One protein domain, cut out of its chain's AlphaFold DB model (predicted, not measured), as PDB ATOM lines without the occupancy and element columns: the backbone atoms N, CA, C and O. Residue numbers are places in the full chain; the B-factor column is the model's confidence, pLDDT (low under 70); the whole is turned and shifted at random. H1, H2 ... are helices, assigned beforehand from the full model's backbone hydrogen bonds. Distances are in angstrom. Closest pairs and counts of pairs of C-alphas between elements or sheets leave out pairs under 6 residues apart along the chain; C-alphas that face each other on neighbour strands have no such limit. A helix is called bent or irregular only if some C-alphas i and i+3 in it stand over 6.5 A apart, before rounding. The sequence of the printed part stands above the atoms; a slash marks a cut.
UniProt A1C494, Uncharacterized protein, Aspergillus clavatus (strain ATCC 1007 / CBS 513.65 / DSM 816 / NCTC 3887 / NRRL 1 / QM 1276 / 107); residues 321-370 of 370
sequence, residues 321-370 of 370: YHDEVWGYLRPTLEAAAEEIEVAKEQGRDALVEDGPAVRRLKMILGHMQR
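What this domain is: This is residues 321 to 370 of the 370 residues of an uncharacterized protein of Aspergillus clavatus (strain ATCC 1007 / CBS 513.65 / DSM 816 / NCTC 3887 / NRRL 1 / QM 1276 / 107) (UniProt A1C494). A long helix, H1, is followed by a loop that folds back and leads into a shorter helix, H2, which packs with its first part on the middle of H1 and then slants away from it, making a splayed helical hairpin. Residues 323 to 328 of H1 stick out beyond the contact. The printed part has 50 residues with two named helices, H1 then H2, and no named strand; its class is all helix. It is loose, with a radius of gyration of the C-alphas of 12.2 A, and only just flat, spanning 37 by 22 by 12 A.

Where its parts are: H1, residues 321 to 345, begins at C-alpha 321 (125.809, 146.085, 110.816) and ends at C-alpha 345 (100.226, 155.066, 131.713), 34.2 A away. It has a kink of 38 degrees near residue 328. It is neither bent nor irregular, but only just: C-alphas 328 and 331 are 6.4 A apart. H2, residues 356 to 368, is 18.7 A long and ends at C-alpha 368 (112.826, 139.462, 109.261).

How they stand to each other: H1 and H2 form a helical hairpin and run opposite ways at a steep tilt of 42 degrees. They touch through residues 332 to 340 of H1 and 356 to 361 of H2. Their closest C-alphas, those of Ala 336 and Val 358, are 4.6 A apart. In H2 every O i to N i+4 pair is within hydrogen-bond range; in H1 18 of 21 are.

The domain as a whole: The C-alphas farthest apart, those of Tyr 321 and Gly 347, are 37.1 A apart. The printed part has no cut and ends at residue 370, the chain's last residue. The link from H1 to H2, 10 residues, is short. The mean pLDDT of the printed part is 83.7; residues 348 to 353 and residue 370 are under 70.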
ATOM      1  N   TYR A 321     127.095 146.648 110.405       85.94
ATOM      2  CA  TYR A 321     125.809 146.085 110.816       85.94
ATOM      3  C   TYR A 321     125.143 146.937 111.904       85.94
ATOM      4  O   TYR A 321     123.932 147.153 111.873       85.94
ATOM      5  N   HIS A 322     125.921 147.462 112.850       84.69
ATOM      6  CA  HIS A 322     125.406 148.373 113.864       84.69
ATOM      7  C   HIS A 322     124.881 149.664 113.223       84.69
ATOM      8  O   HIS A 322     123.735 150.051 113.446       84.69
ATOM      9  N   ASP A 323     125.662 150.292 112.351       84.75
ATOM     10  CA  ASP A 323     125.255 151.550 111.723       84.75
ATOM     11  C   ASP A 323     124.076 151.366 110.748       84.75
ATOM     12  O   ASP A 323     123.140 152.165 110.736       84.75
ATOM     13  N   GLU A 324     124.071 150.292 109.957       88.12
ATOM     14  CA  GLU A 324     123.084 150.054 108.898       88.12
ATOM     15  C   GLU A 324     121.816 149.340 109.370       88.12
ATOM     16  O   GLU A 324     120.755 149.558 108.796       88.12
ATOM     17  N   VAL A 325     121.873 148.476 110.383       86.31
ATOM     18  CA  VAL A 325     120.672 147.782 110.883       86.31
ATOM     19  C   VAL A 325     120.146 148.488 112.117       86.31
ATOM     20  O   VAL A 325     118.978 148.887 112.154       86.31
ATOM     21  N   TRP A 326     121.004 148.720 113.112       84.81
ATOM     22  CA  TRP A 326     120.576 149.402 114.331       84.81
ATOM     23  C   TRP A 326     120.339 150.892 114.118       84.81
ATOM     24  O   TRP A 326     119.428 151.431 114.743       84.81
ATOM     25  N   GLY A 327     121.048 151.549 113.194       84.38
ATOM     26  CA  GLY A 327     120.763 152.941 112.840       84.38
ATOM     27  C   GLY A 327     119.325 153.168 112.352       84.38
ATOM     28  O   GLY A 327     118.722 154.187 112.685       84.38
ATOM     29  N   TYR A 328     118.734 152.201 111.640       84.19
ATOM     30  CA  TYR A 328     117.353 152.293 111.146       84.19
ATOM     31  C   TYR A 328     116.328 151.658 112.093       84.19
ATOM     32  O   TYR A 328     115.194 152.134 112.192       84.19
ATOM     33  N   LEU A 329     116.706 150.598 112.816       88.56
ATOM     34  CA  LEU A 329     115.801 149.910 113.735       88.56
ATOM     35  C   LEU A 329     115.602 150.685 115.044       88.56
ATOM     36  O   LEU A 329     114.488 150.716 115.570       88.56
ATOM     37  N   ARG A 330     116.649 151.346 115.552       87.25
ATOM     38  CA  ARG A 330     116.626 152.038 116.849       87.25
ATOM     39  C   ARG A 330     115.541 153.115 116.945       87.25
ATOM     40  O   ARG A 330     114.783 153.038 117.908       87.25
ATOM     41  N   PRO A 331     115.382 154.047 115.982       90.94
ATOM     42  CA  PRO A 331     114.313 155.044 116.060       90.94
ATOM     43  C   PRO A 331     112.915 154.417 116.124       90.94
ATOM     44  O   PRO A 331     112.022 154.937 116.784       90.94
ATOM     45  N   THR A 332     112.725 153.275 115.457       90.25
ATOM     46  CA  THR A 332     111.441 152.565 115.464       90.25
ATOM     47  C   THR A 332     111.194 151.863 116.798       90.25
ATOM     48  O   THR A 332     110.068 151.862 117.290       90.25
ATOM     49  N   LEU A 333     112.239 151.287 117.396       91.38
ATOM     50  CA  LEU A 333     112.164 150.618 118.693       91.38
ATOM     51  C   LEU A 333     111.929 151.614 119.833       91.38
ATOM     52  O   LEU A 333     111.098 151.350 120.694       91.38
ATOM     53  N   GLU A 334     112.612 152.758 119.809       91.44
ATOM     54  CA  GLU A 334     112.435 153.843 120.779       91.44
ATOM     55  C   GLU A 334     111.014 154.414 120.714       91.44
ATOM     56  O   GLU A 334     110.317 154.423 121.724       91.44
ATOM     57  N   ALA A 335     110.521 154.749 119.518       91.25
ATOM     58  CA  ALA A 335     109.150 155.228 119.347       91.25
ATOM     59  C   ALA A 335     108.096 154.194 119.787       91.25
ATOM     60  O   ALA A 335     107.074 154.551 120.369       91.25
ATOM     61  N   ALA A 336     108.327 152.903 119.520       90.62
ATOM     62  CA  ALA A 336     107.428 151.841 119.968       90.62
ATOM     63  C   ALA A 336     107.467 151.664 121.492       90.62
ATOM     64  O   ALA A 336     106.428 151.433 122.106       90.62
ATOM     65  N   ALA A 337     108.647 151.784 122.106       91.00
ATOM     66  CA  ALA A 337     108.807 151.717 123.553       91.00
ATOM     67  C   ALA A 337     108.080 152.874 124.250       91.00
ATOM     68  O   ALA A 337     107.305 152.621 125.172       91.00
ATOM     69  N   GLU A 338     108.254 154.106 123.759       90.69
ATOM     70  CA  GLU A 338     107.528 155.284 124.249       90.69
ATOM     71  C   GLU A 338     106.009 155.099 124.119       90.69
ATOM     72  O   GLU A 338     105.260 155.372 125.053       90.69
ATOM     73  N   GLU A 339     105.531 154.586 122.985       85.81
ATOM     74  CA  GLU A 339     104.102 154.370 122.762       85.81
ATOM     75  C   GLU A 339     103.507 153.326 123.721       85.81
ATOM     76  O   GLU A 339     102.413 153.528 124.251       85.81
ATOM     77  N   ILE A 340     104.232 152.234 123.989       85.69
ATOM     78  CA  ILE A 340     103.824 151.208 124.958       85.69
ATOM     79  C   ILE A 340     103.821 151.777 126.380       85.69
ATOM     80  O   ILE A 340     102.902 151.490 127.151       85.69
ATOM     81  N   GLU A 341     104.823 152.583 126.738       87.81
ATOM     82  CA  GLU A 341     104.894 153.245 128.041       87.81
ATOM     83  C   GLU A 341     103.714 154.207 128.233       87.81
ATOM     84  O   GLU A 341     102.983 154.098 129.218       87.81
ATOM     85  N   VAL A 342     103.428 155.042 127.234       87.25
ATOM     86  CA  VAL A 342     102.283 155.960 127.232       87.25
ATOM     87  C   VAL A 342     100.945 155.205 127.266       87.25
ATOM     88  O   VAL A 342     100.027 155.603 127.987       87.25
ATOM     89  N   ALA A 343     100.803 154.101 126.527       84.00
ATOM     90  CA  ALA A 343      99.593 153.274 126.551       84.00
ATOM     91  C   ALA A 343      99.363 152.635 127.932       84.00
ATOM     92  O   ALA A 343      98.230 152.606 128.430       84.00
ATOM     93  N   LYS A 344     100.450 152.195 128.575       83.19
ATOM     94  CA  LYS A 344     100.449 151.652 129.934       83.19
ATOM     95  C   LYS A 344     100.075 152.714 130.969       83.19
ATOM     96  O   LYS A 344      99.256 152.432 131.842       83.19
ATOM     97  N   GLU A 345     100.608 153.930 130.859       83.19
ATOM     98  CA  GLU A 345     100.226 155.066 131.713       83.19
ATOM     99  C   GLU A 345      98.748 155.447 131.551       83.19
ATOM    100  O   GLU A 345      98.076 155.798 132.522       83.19
ATOM    101  N   GLN A 346      98.213 155.328 130.334       78.50
ATOM    102  CA  GLN A 346      96.809 155.607 130.022       78.50
ATOM    103  C   GLN A 346      95.851 154.471 130.417       78.50
ATOM    104  O   GLN A 346      94.643 154.597 130.207       78.50
ATOM    105  N   GLY A 347      96.358 153.367 130.981       71.19
ATOM    106  CA  GLY A 347      95.548 152.219 131.388       71.19
ATOM    107  C   GLY A 347      94.834 151.527 130.222       71.19
ATOM    108  O   GLY A 347      93.826 150.852 130.435       71.19
ATOM    109  N   ARG A 348      95.318 151.713 128.985       63.19
ATOM    110  CA  ARG A 348      94.847 150.944 127.833       63.19
ATOM    111  C   ARG A 348      95.574 149.608 127.853       63.19
ATOM    112  O   ARG A 348      96.741 149.526 127.484       63.19
ATOM    113  N   ASP A 349      94.881 148.571 128.312       57.25
ATOM    114  CA  ASP A 349      95.358 147.199 128.166       57.25
ATOM    115  C   ASP A 349      95.653 146.902 126.689       57.25
ATOM    116  O   ASP A 349      94.914 147.333 125.798       57.25
ATOM    117  N   ALA A 350      96.722 146.133 126.459       56.94
ATOM    118  CA  ALA A 350      97.378 145.780 125.191       56.94
ATOM    119  C   ALA A 350      96.496 145.117 124.099       56.94
ATOM    120  O   ALA A 350      97.002 144.548 123.139       56.94
ATOM    121  N   LEU A 351      95.173 145.148 124.255       55.41
ATOM    122  CA  LEU A 351      94.168 144.631 123.328       55.41
ATOM    123  C   LEU A 351      93.535 145.716 122.446       55.41
ATOM    124  O   LEU A 351      92.879 145.385 121.458       55.41
ATOM    125  N   VAL A 352      93.696 146.995 122.792       58.69
ATOM    126  CA  VAL A 352      93.118 148.114 122.036       58.69
ATOM    127  C   VAL A 352      94.173 148.652 121.075       58.69
ATOM    128  O   VAL A 352      94.888 149.575 121.428       58.69
ATOM    129  N   GLU A 353      94.257 148.022 119.900       69.38
ATOM    130  CA  GLU A 353      95.066 148.396 118.725       69.38
ATOM    131  C   GLU A 353      96.514 148.841 118.994       69.38
ATOM    132  O   GLU A 353      96.768 149.949 119.458       69.38
ATOM    133  N   ASP A 354      97.475 148.015 118.555       82.19
ATOM    134  CA  ASP A 354      98.877 148.421 118.406       82.19
ATOM    135  C   ASP A 354      98.926 149.780 117.683       82.19
ATOM    136  O   ASP A 354      98.435 149.912 116.543       82.19
ATOM    137  N   GLY A 355      99.482 150.793 118.345       87.31
ATOM    138  CA  GLY A 355      99.593 152.113 117.754       87.31
ATOM    139  C   GLY A 355     100.689 152.156 116.682       87.31
ATOM    140  O   GLY A 355     101.306 151.137 116.334       87.31
ATOM    141  N   PRO A 356     100.861 153.320 116.035       89.31
ATOM    142  CA  PRO A 356     101.601 153.420 114.783       89.31
ATOM    143  C   PRO A 356     103.051 152.931 114.867       89.31
ATOM    144  O   PRO A 356     103.530 152.291 113.927       89.31
ATOM    145  N   ALA A 357     103.757 153.209 115.965       90.50
ATOM    146  CA  ALA A 357     105.156 152.830 116.121       90.50
ATOM    147  C   ALA A 357     105.304 151.330 116.413       90.50
ATOM    148  O   ALA A 357     106.119 150.657 115.775       90.50
ATOM    149  N   VAL A 358     104.455 150.777 117.285       90.06
ATOM    150  CA  VAL A 358     104.435 149.335 117.586       90.06
ATOM    151  C   VAL A 358     104.068 148.529 116.342       90.06
ATOM    152  O   VAL A 358     104.700 147.514 116.042       90.06
ATOM    153  N   ARG A 359     103.108 149.016 115.550       90.88
ATOM    154  CA  ARG A 359     102.720 148.400 114.277       90.88
ATOM    155  C   ARG A 359     103.869 148.394 113.275       90.88
ATOM    156  O   ARG A 359     104.121 147.361 112.657       90.88
ATOM    157  N   ARG A 360     104.590 149.513 113.135       90.69
ATOM    158  CA  ARG A 360     105.790 149.594 112.282       90.69
ATOM    159  C   ARG A 360     106.848 148.585 112.719       90.69
ATOM    160  O   ARG A 360     107.324 147.824 111.881       90.69
ATOM    161  N   LEU A 361     107.154 148.517 114.016       92.12
ATOM    162  CA  LEU A 361     108.113 147.552 114.560       92.12
ATOM    163  C   LEU A 361     107.685 146.101 114.280       92.12
ATOM    164  O   LEU A 361     108.491 145.289 113.829       92.12
ATOM    165  N   LYS A 362     106.400 145.787 114.477       90.88
ATOM    166  CA  LYS A 362     105.824 144.461 114.219       90.88
ATOM    167  C   LYS A 362     105.916 144.058 112.749       90.88
ATOM    168  O   LYS A 362     106.243 142.910 112.462       90.88
ATOM    169  N   MET A 363     105.671 144.988 111.821       92.06
ATOM    170  CA  MET A 363     105.853 144.728 110.388       92.06
ATOM    171  C   MET A 363     107.314 144.416 110.053       92.06
ATOM    172  O   MET A 363     107.577 143.438 109.359       92.06
ATOM    173  N   ILE A 364     108.262 145.206 110.574       91.38
ATOM    174  CA  ILE A 364     109.699 144.986 110.344       91.38
ATOM    175  C   ILE A 364     110.115 143.601 110.856       91.38
ATOM    176  O   ILE A 364     110.703 142.822 110.109       91.38
ATOM    177  N   LEU A 365     109.741 143.256 112.090       91.00
ATOM    178  CA  LEU A 365     110.031 141.946 112.681       91.00
ATOM    179  C   LEU A 365     109.391 140.797 111.889       91.00
ATOM    180  O   LEU A 365     110.032 139.773 111.661       91.00
ATOM    181  N   GLY A 366     108.152 140.978 111.424       91.31
ATOM    182  CA  GLY A 366     107.462 139.997 110.586       91.31
ATOM    183  C   GLY A 366     108.159 139.754 109.245       91.31
ATOM    184  O   GLY A 366     108.157 138.626 108.751       91.31
ATOM    185  N   HIS A 367     108.791 140.779 108.670       89.00
ATOM    186  CA  HIS A 367     109.605 140.630 107.465       89.00
ATOM    187  C   HIS A 367     110.950 139.942 107.725       89.00
ATOM    188  O   HIS A 367     111.419 139.237 106.842       89.00
ATOM    189  N   MET A 368     111.547 140.099 108.910       87.56
ATOM    190  CA  MET A 368     112.826 139.462 109.261       87.56
ATOM    191  C   MET A 368     112.710 137.964 109.589       87.56
ATOM    192  O   MET A 368     113.712 137.257 109.564       87.56
ATOM    193  N   GLN A 369     111.516 137.482 109.943       82.50
ATOM    194  CA  GLN A 369     111.295 136.084 110.336       82.50
ATOM    195  C   GLN A 369     111.083 135.132 109.142       82.50
ATOM    196  O   GLN A 369     111.081 133.913 109.322       82.50
ATOM    197  N   ARG A 370     110.867 135.678 107.942       60.16
ATOM    198  CA  ARG A 370     110.739 134.917 106.693       60.16
ATOM    199  C   ARG A 370     112.068 134.865 105.964       60.16
ATOM    200  O   ARG A 370     112.311 133.814 105.334       60.16
TER     201      ARG A 370